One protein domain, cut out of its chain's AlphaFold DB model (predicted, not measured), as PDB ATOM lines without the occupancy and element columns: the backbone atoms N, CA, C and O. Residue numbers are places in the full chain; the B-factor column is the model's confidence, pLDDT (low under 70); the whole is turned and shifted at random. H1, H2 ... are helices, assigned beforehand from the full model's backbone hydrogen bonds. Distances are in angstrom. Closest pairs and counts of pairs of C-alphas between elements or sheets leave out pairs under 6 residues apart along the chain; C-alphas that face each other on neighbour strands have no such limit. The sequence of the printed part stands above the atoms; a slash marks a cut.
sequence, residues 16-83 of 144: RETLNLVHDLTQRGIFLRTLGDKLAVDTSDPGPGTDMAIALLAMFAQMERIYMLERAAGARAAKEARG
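Overview. This is residues 16 to 83 of the 144 residues of the protein "Resolvase/invertase-type recombinase catalytic domain-containing protein" of Streptomyces sp. Sge12 (UniProt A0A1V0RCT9). One long helix, H2, makes the length of this model, and a short helix, H1, meets it partway along at a narrow V that opens toward the start of H2; the long link of residues 28 to 47 loops across the wide end of the V, and residues 66 to 83 stick out at the other end. The printed part has 68 residues with two named helices, H1 then H2, and no named strand, and its class is all helix. It is extended, with a radius of gyration of the C-alphas of 17.3 A, and a rod in outline, spanning 55 by 24 by 21 A.

Along the chain. H2 is residues 48 to 81, 49.1 A from first to last C-alpha, with C-alpha 48 at (31.463, -8.786, 13.110) and C-alpha 81 at (72.307, 18.318, 9.935). H1 is residues 16 to 27, 16.5 A long, with C-alpha 16 at (47.495, 2.702, 21.564).

Arrangement. H1 and H2 form a helical hairpin and run opposite ways at a shallow tilt of 32 degrees. They touch through residues 16 to 19 of H1 and 57 to 62 of H2 alone; the closest C-alphas, those of Arg 16 and Ala 61, are 5.1 A apart. Their centres are 17.4 A apart. In both helices every O i to N i+4 pair is within hydrogen-bond range.

Size, cuts and confidence. The two C-alphas farthest apart, those of Asp 45 and Gly 83, are 55.6 A apart. Residues 66 to 83, of which 66 to 81 belong to H2, stand free; the body without them spans 28 by 24 by 21 A. The link from H1 to H2 is long, with 20 residues, and the printed part has no cut. The mean pLDDT of the printed part is 76.6, and residues 32 to 46 are under 70.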
ATOM      1  N   ARG A  16      46.993   3.943  20.957       70.69
ATOM      2  CA  ARG A  16      47.495   2.702  21.564       70.69
ATOM      3  C   ARG A  16      47.041   2.544  23.012       70.69
ATOM      4  O   ARG A  16      46.644   1.450  23.400       70.69
ATOM      5  N   GLU A  17      47.150   3.600  23.812       73.25
ATOM      6  CA  GLU A  17      46.680   3.573  25.198       73.25
ATOM      7  C   GLU A  17      45.167   3.363  25.246       73.25
ATOM      8  O   GLU A  17      44.709   2.571  26.064       73.25
ATOM      9  N   THR A  18      44.414   3.955  24.311       75.38
ATOM     10  CA  THR A  18      42.965   3.737  24.195       75.38
ATOM     11  C   THR A  18      42.644   2.271  23.960       75.38
ATOM     12  O   THR A  18      41.831   1.699  24.676       75.38
ATOM     13  N   LEU A  19      43.311   1.629  23.003       75.31
ATOM     14  CA  LEU A  19      43.089   0.211  22.712       75.31
ATOM     15  C   LEU A  19      43.477  -0.707  23.865       75.31
ATOM     16  O   LEU A  19      42.748  -1.645  24.168       75.31
ATOM     17  N   ASN A  20      44.613  -0.440  24.511       80.00
ATOM     18  CA  ASN A  20      45.047  -1.219  25.666       80.00
ATOM     19  C   ASN A  20      44.048  -1.095  26.819       80.00
ATOM     20  O   ASN A  20      43.741  -2.089  27.469       80.00
ATOM     21  N   LEU A  21      43.519   0.109  27.046       80.56
ATOM     22  CA  LEU A  21      42.502   0.361  28.057       80.56
ATOM     23  C   LEU A  21      41.196  -0.367  27.727       80.56
ATOM     24  O   LEU A  21      40.642  -1.033  28.592       80.56
ATOM     25  N   VAL A  22      40.729  -0.290  26.478       78.88
ATOM     26  CA  VAL A  22      39.541  -1.034  26.021       78.88
ATOM     27  C   VAL A  22      39.748  -2.536  26.231       78.88
ATOM     28  O   VAL A  22      38.870  -3.203  26.763       78.88
ATOM     29  N   HIS A  23      40.921  -3.067  25.880       79.50
ATOM     30  CA  HIS A  23      41.239  -4.480  26.067       79.50
ATOM     31  C   HIS A  23      41.252  -4.901  27.548       79.50
ATOM     32  O   HIS A  23      40.649  -5.919  27.888       79.50
ATOM     33  N   ASP A  24      41.892  -4.120  28.428       81.56
ATOM     34  CA  ASP A  24      41.921  -4.377  29.878       81.56
ATOM     35  C   ASP A  24      40.515  -4.354  30.489       81.56
ATOM     36  O   ASP A  24      40.147  -5.234  31.267       81.56
ATOM     37  N   LEU A  25      39.695  -3.377  30.095       82.19
ATOM     38  CA  LEU A  25      38.319  -3.261  30.566       82.19
ATOM     39  C   LEU A  25      37.478  -4.466  30.125       82.19
ATOM     40  O   LEU A  25      36.816  -5.073  30.968       82.19
ATOM     41  N   THR A  26      37.593  -4.895  28.866       77.31
ATOM     42  CA  THR A  26      36.893  -6.086  28.365       77.31
ATOM     43  C   THR A  26      37.329  -7.363  29.091       77.31
ATOM     44  O   THR A  26      36.479  -8.172  29.458       77.31
ATOM     45  N   GLN A  27      38.627  -7.543  29.377       78.19
ATOM     46  CA  GLN A  27      39.133  -8.679  30.176       78.19
ATOM     47  C   GLN A  27      38.533  -8.715  31.589       78.19
ATOM     48  O   GLN A  27      38.340  -9.782  32.170       78.19
ATOM     49  N   ARG A  28      38.203  -7.544  32.135       82.44
ATOM     50  CA  ARG A  28      37.573  -7.380  33.451       82.44
ATOM     51  C   ARG A  28      36.043  -7.468  33.402       82.44
ATOM     52  O   ARG A  28      35.404  -7.256  34.430       82.44
ATOM     53  N   GLY A  29      35.459  -7.767  32.238       75.44
ATOM     54  CA  GLY A  29      34.010  -7.818  32.026       75.44
ATOM     55  C   GLY A  29      33.333  -6.444  32.050       75.44
ATOM     56  O   GLY A  29      32.130  -6.359  32.286       75.44
ATOM     57  N   ILE A  30      34.101  -5.368  31.858       78.06
ATOM     58  CA  ILE A  30      33.612  -3.989  31.810       78.06
ATOM     59  C   ILE A  30      33.513  -3.575  30.346       78.06
ATOM     60  O   ILE A  30      34.506  -3.578  29.622       78.06
ATOM     61  N   PHE A  31      32.318  -3.174  29.926       74.44
ATOM     62  CA  PHE A  31      32.045  -2.835  28.537       74.44
ATOM     63  C   PHE A  31      31.865  -1.333  28.346       74.44
ATOM     64  O   PHE A  31      31.262  -0.636  29.165       74.44
ATOM     65  N   LEU A  32      32.401  -0.838  27.237       69.81
ATOM     66  CA  LEU A  32      32.225   0.525  26.770       69.81
ATOM     67  C   LEU A  32      31.116   0.586  25.725       69.81
ATOM     68  O   LEU A  32      31.083  -0.219  24.788       69.81
ATOM     69  N   ARG A  33      30.264   1.601  25.888       66.00
ATOM     70  CA  ARG A  33      29.257   2.032  24.925       66.00
ATOM     71  C   ARG A  33      29.421   3.526  24.678       66.00
ATOM     72  O   ARG A  33      29.313   4.327  25.607       66.00
ATOM     73  N   THR A  34      29.634   3.908  23.426       65.38
ATOM     74  CA  THR A  34      29.636   5.315  23.010       65.38
ATOM     75  C   THR A  34      28.201   5.814  22.841       65.38
ATOM     76  O   THR A  34      27.421   5.239  22.087       65.38
ATOM     77  N   LEU A  35      27.830   6.884  23.554       65.62
ATOM     78  CA  LEU A  35      26.451   7.407  23.582       65.62
ATOM     79  C   LEU A  35      26.168   8.501  22.532       65.62
ATOM     80  O   LEU A  35      25.009   8.861  22.349       65.62
ATOM     81  N   GLY A  36      27.192   9.036  21.852       55.97
ATOM     82  CA  GLY A  36      27.040  10.189  20.948       55.97
ATOM     83  C   GLY A  36      27.887  10.181  19.672       55.97
ATOM     84  O   GLY A  36      27.792  11.124  18.889       55.97
ATOM     85  N   ASP A  37      28.697   9.147  19.439       56.41
ATOM     86  CA  ASP A  37      29.573   9.074  18.267       56.41
ATOM     87  C   ASP A  37      28.915   8.365  17.080       56.41
ATOM     88  O   ASP A  37      28.101   7.456  17.237       56.41
ATOM     89  N   LYS A  38      29.307   8.756  15.858       52.16
ATOM     90  CA  LYS A  38      28.816   8.132  14.612       52.16
ATOM     91  C   LYS A  38      29.269   6.681  14.446       52.16
ATOM     92  O   LYS A  38      28.687   5.950  13.650       52.16
ATOM     93  N   LEU A  39      30.309   6.281  15.173       53.72
ATOM     94  CA  LEU A  39      30.764   4.905  15.262       53.72
ATOM     95  C   LEU A  39      30.241   4.332  16.581       53.72
ATOM     96  O   LEU A  39      30.870   4.480  17.629       53.72
ATOM     97  N   ALA A  40      29.051   3.734  16.531       55.91
ATOM     98  CA  ALA A  40      28.493   3.011  17.663       55.91
ATOM     99  C   ALA A  40      29.367   1.776  17.921       55.91
ATOM    100  O   ALA A  40      29.283   0.786  17.196       55.91
ATOM    101  N   VAL A  41      30.244   1.864  18.920       61.53
ATOM    102  CA  VAL A  41      31.035   0.732  19.398       61.53
ATOM    103  C   VAL A  41      30.407   0.299  20.710       61.53
ATOM    104  O   VAL A  41      30.518   0.992  21.721       61.53
ATOM    105  N   ASP A  42      29.700  -0.824  20.669       64.88
ATOM    106  CA  ASP A  42      29.236  -1.514  21.863       64.88
ATOM    107  C   ASP A  42      30.077  -2.776  22.033       64.88
ATOM    108  O   ASP A  42      29.947  -3.743  21.288       64.88
ATOM    109  N   THR A  43      30.990  -2.740  22.999       68.38
ATOM    110  CA  THR A  43      31.843  -3.899  23.314       68.38
ATOM    111  C   THR A  43      31.098  -4.990  24.090       68.38
ATOM    112  O   THR A  43      31.650  -6.071  24.275       68.38
ATOM    113  N   SER A  44      29.856  -4.729  24.518       65.50
ATOM    114  CA  SER A  44      28.996  -5.679  25.238       65.50
ATOM    115  C   SER A  44      28.318  -6.694  24.311       65.50
ATOM    116  O   SER A  44      27.861  -7.730  24.793       65.50
ATOM    117  N   ASP A  45      28.237  -6.403  23.007       68.50
ATOM    118  CA  ASP A  45      27.659  -7.282  21.985       68.50
ATOM    119  C   ASP A  45      28.757  -7.718  20.994       68.50
ATOM    120  O   ASP A  45      29.134  -6.954  20.092       68.50
ATOM    121  N   PRO A  46      29.357  -8.908  21.187       66.19
ATOM    122  CA  PRO A  46      30.391  -9.402  20.293       66.19
ATOM    123  C   PRO A  46      29.779  -9.746  18.930       66.19
ATOM    124  O   PRO A  46      28.983 -10.674  18.797       66.19
ATOM    125  N   GLY A  47      30.187  -9.011  17.894       77.06
ATOM    126  CA  GLY A  47      29.724  -9.224  16.528       77.06
ATOM    127  C   GLY A  47      30.714  -8.724  15.470       77.06
ATOM    128  O   GLY A  47      31.623  -7.951  15.785       77.06
ATOM    129  N   PRO A  48      30.520  -9.102  14.189       74.12
ATOM    130  CA  PRO A  48      31.463  -8.786  13.110       74.12
ATOM    131  C   PRO A  48      31.737  -7.285  12.936       74.12
ATOM    132  O   PRO A  48      32.838  -6.895  12.554       74.12
ATOM    133  N   GLY A  49      30.751  -6.430  13.232       74.00
ATOM    134  CA  GLY A  49      30.910  -4.973  13.195       74.00
ATOM    135  C   GLY A  49      31.817  -4.438  14.307       74.00
ATOM    136  O   GLY A  49      32.650  -3.570  14.048       74.00
ATOM    137  N   THR A  50      31.708  -4.991  15.517       73.31
ATOM    138  CA  THR A  50      32.552  -4.639  16.668       73.31
ATOM    139  C   THR A  50      33.994  -5.091  16.434       73.31
ATOM    140  O   THR A  50      34.919  -4.303  16.631       73.31
ATOM    141  N   ASP A  51      34.195  -6.301  15.905       75.50
ATOM    142  CA  ASP A  51      35.528  -6.824  15.569       75.50
ATOM    143  C   ASP A  51      36.213  -5.999  14.472       75.50
ATOM    144  O   ASP A  51      37.393  -5.659  14.587       75.50
ATOM    145  N   MET A  52      35.476  -5.610  13.425       79.38
ATOM    146  CA  MET A  52      35.995  -4.723  12.379       79.38
ATOM    147  C   MET A  52      36.346  -3.338  12.924       79.38
ATOM    148  O   MET A  52      37.396  -2.796  12.578       79.38
ATOM    149  N   ALA A  53      35.508  -2.766  13.794       75.31
ATOM    150  CA  ALA A  53      35.790  -1.482  14.425       75.31
ATOM    151  C   ALA A  53      37.066  -1.551  15.281       75.31
ATOM    152  O   ALA A  53      37.938  -0.691  15.152       75.31
ATOM    153  N   ILE A  54      37.229  -2.604  16.088       75.19
ATOM    154  CA  ILE A  54      38.440  -2.832  16.891       75.19
ATOM    155  C   ILE A  54      39.668  -3.020  15.991       75.19
ATOM    156  O   ILE A  54      40.713  -2.423  16.256       75.19
ATOM    157  N   ALA A  55      39.560  -3.792  14.906       79.50
ATOM    158  CA  ALA A  55      40.660  -4.016  13.969       79.50
ATOM    159  C   ALA A  55      41.097  -2.724  13.258       79.50
ATOM    160  O   ALA A  55      42.294  -2.458  13.137       79.50
ATOM    161  N   LEU A  56      40.145  -1.888  12.838       81.44
ATOM    162  CA  LEU A  56      40.434  -0.580  12.251       81.44
ATOM    163  C   LEU A  56      41.114   0.343  13.263       81.44
ATOM    164  O   LEU A  56      42.136   0.952  12.946       81.44
ATOM    165  N   LEU A  57      40.604   0.402  14.496       79.62
ATOM    166  CA  LEU A  57      41.232   1.174  15.567       79.62
ATOM    167  C   LEU A  57      42.666   0.677  15.839       79.62
ATOM    168  O   LEU A  57      43.577   1.494  15.979       79.62
ATOM    169  N   ALA A  58      42.894  -0.641  15.833       78.06
ATOM    170  CA  ALA A  58      44.218  -1.252  15.965       78.06
ATOM    171  C   ALA A  58      45.174  -0.861  14.832       78.06
ATOM    172  O   ALA A  58      46.323  -0.493  15.098       78.06
ATOM    173  N   MET A  59      44.698  -0.872  13.586       80.06
ATOM    174  CA  MET A  59      45.476  -0.407  12.437       80.06
ATOM    175  C   MET A  59      45.859   1.070  12.568       80.06
ATOM    176  O   MET A  59      47.026   1.413  12.375       80.06
ATOM    177  N   PHE A  60      44.925   1.940  12.958       82.44
ATOM    178  CA  PHE A  60      45.223   3.359  13.163       82.44
ATOM    179  C   PHE A  60      46.232   3.587  14.293       82.44
ATOM    180  O   PHE A  60      47.184   4.346  14.113       82.44
ATOM    181  N   ALA A  61      46.117   2.868  15.411       77.94
ATOM    182  CA  ALA A  61      47.093   2.953  16.497       77.94
ATOM    183  C   ALA A  61      48.496   2.474  16.083       77.94
ATOM    184  O   ALA A  61      49.514   2.959  16.593       77.94
ATOM    185  N   GLN A  62      48.579   1.509  15.164       79.06
ATOM    186  CA  GLN A  62      49.848   1.070  14.593       79.06
ATOM    187  C   GLN A  62      50.426   2.115  13.630       79.06
ATOM    188  O   GLN A  62      51.616   2.423  13.726       79.06
ATOM    189  N   MET A  63      49.597   2.691  12.758       86.94
ATOM    190  CA  MET A  63      49.989   3.761  11.833       86.94
ATOM    191  C   MET A  63      50.507   4.992  12.582       86.94
ATOM    192  O   MET A  63      51.594   5.485  12.286       86.94
ATOM    193  N   GLU A  64      49.786   5.440  13.610       83.88
ATOM    194  CA  GLU A  64      50.180   6.581  14.441       83.88
ATOM    195  C   GLU A  64      51.555   6.355  15.086       83.88
ATOM    196  O   GLU A  64      52.414   7.238  15.074       83.88
ATOM    197  N   ARG A  65      51.818   5.140  15.589       82.69
ATOM    198  CA  ARG A  65      53.132   4.790  16.144       82.69
ATOM    199  C   ARG A  65      54.244   4.924  15.112       82.69
ATOM    200  O   ARG A  65      55.313   5.429  15.456       82.69
ATOM    201  N   ILE A  66      54.021   4.436  13.896       85.69
ATOM    202  CA  ILE A  66      55.017   4.507  12.822       85.69
ATOM    203  C   ILE A  66      55.316   5.978  12.513       85.69
ATOM    204  O   ILE A  66      56.476   6.384  12.577       85.69
ATOM    205  N   TYR A  67      54.286   6.806  12.333       87.31
ATOM    206  CA  TYR A  67      54.464   8.233  12.058       87.31
ATOM    207  C   TYR A  67      55.123   9.007  13.204       87.31
ATOM    208  O   TYR A  67      55.952   9.887  12.960       87.31
ATOM    209  N   MET A  68      54.830   8.674  14.462       79.69
ATOM    210  CA  MET A  68      55.535   9.265  15.605       79.69
ATOM    211  C   MET A  68      57.034   8.937  15.590       79.69
ATOM    212  O   MET A  68      57.859   9.812  15.873       79.69
ATOM    213  N   LEU A  69      57.403   7.699  15.245       84.81
ATOM    214  CA  LEU A  69      58.805   7.286  15.140       84.81
ATOM    215  C   LEU A  69      59.514   7.988  13.979       84.81
ATOM    216  O   LEU A  69      60.613   8.508  14.173       84.81
ATOM    217  N   GLU A  70      58.876   8.063  12.812       88.38
ATOM    218  CA  GLU A  70      59.400   8.781  11.645       88.38
ATOM    219  C   GLU A  70      59.609  10.266  11.947       88.38
ATOM    220  O   GLU A  70      60.675  10.818  11.675       88.38
ATOM    221  N   ARG A  71      58.639  10.910  12.606       87.12
ATOM    222  CA  ARG A  71      58.754  12.310  13.027       87.12
ATOM    223  C   ARG A  71      59.912  12.518  14.000       87.12
ATOM    224  O   ARG A  71      60.668  13.481  13.862       87.12
ATOM    225  N   ALA A  72      60.069  11.632  14.981       84.50
ATOM    226  CA  ALA A  72      61.173  11.703  15.931       84.50
ATOM    227  C   ALA A  72      62.533  11.498  15.241       84.50
ATOM    228  O   ALA A  72      63.493  12.201  15.564       84.50
ATOM    229  N   ALA A  73      62.612  10.579  14.276       86.06
ATOM    230  CA  ALA A  73      63.806  10.355  13.469       86.06
ATOM    231  C   ALA A  73      64.140  11.585  12.610       86.06
ATOM    232  O   ALA A  73      65.269  12.069  12.661       86.06
ATOM    233  N   GLY A  74      63.152  12.165  11.922       87.44
ATOM    234  CA  GLY A  74      63.320  13.391  11.140       87.44
ATOM    235  C   GLY A  74      63.773  14.580  11.992       87.44
ATOM    236  O   GLY A  74      64.669  15.324  11.599       87.44
ATOM    237  N   ALA A  75      63.237  14.727  13.208       82.75
ATOM    238  CA  ALA A  75      63.674  15.763  14.143       82.75
ATOM    239  C   ALA A  75      65.125  15.568  14.622       82.75
ATOM    240  O   ALA A  75      65.841  16.552  14.825       82.75
ATOM    241  N   ARG A  76      65.576  14.317  14.803       83.44
ATOM    242  CA  ARG A  76      66.979  14.006  15.130       83.44
ATOM    243  C   ARG A  76      67.894  14.311  13.951       83.44
ATOM    244  O   ARG A  76      68.836  15.075  14.131       83.44
ATOM    245  N   ALA A  77      67.552  13.830  12.757       86.12
ATOM    246  CA  ALA A  77      68.312  14.085  11.536       86.12
ATOM    247  C   ALA A  77      68.435  15.590  11.243       86.12
ATOM    248  O   ALA A  77      69.515  16.080  10.931       86.12
ATOM    249  N   ALA A  78      67.360  16.363  11.433       86.56
ATOM    250  CA  ALA A  78      67.396  17.815  11.270       86.56
ATOM    251  C   ALA A  78      68.302  18.517  12.299       86.56
ATOM    252  O   ALA A  78      68.933  19.523  11.973       86.56
ATOM    253  N   LYS A  79      68.381  18.017  13.543       86.00
ATOM    254  CA  LYS A  79      69.328  18.532  14.546       86.00
ATOM    255  C   LYS A  79      70.769  18.186  14.190       86.00
ATOM    256  O   LYS A  79      71.619  19.067  14.276       86.00
ATOM    257  N   GLU A  80      71.017  16.953  13.762       83.69
ATOM    258  CA  GLU A  80      72.336  16.485  13.324       83.69
ATOM    259  C   GLU A  80      72.836  17.277  12.113       83.69
ATOM    260  O   GLU A  80      73.955  17.778  12.140       83.69
ATOM    261  N   ALA A  81      71.981  17.507  11.111       85.81
ATOM    262  CA  ALA A  81      72.307  18.318   9.935       85.81
ATOM    263  C   ALA A  81      72.662  19.774  10.285       85.81
ATOM    264  O   ALA A  81      73.438  20.414   9.584       85.81
ATOM    265  N   ARG A  82      72.108  20.305  11.382       86.44
ATOM    266  CA  ARG A  82      72.441  21.641  11.903       86.44
ATOM    267  C   ARG A  82      73.631  21.628  12.873       86.44
ATOM    268  O   ARG A  82      73.969  22.677  13.411       86.44
ATOM    269  N   GLY A  83      74.222  20.466  13.152       81.56
ATOM    270  CA  GLY A  83      75.298  20.308  14.133       81.56
ATOM    271  C   GLY A  83      74.868  20.572  15.581       81.56
ATOM    272  O   GLY A  83      75.714  20.817  16.440       81.56
TER     273      GLY A  83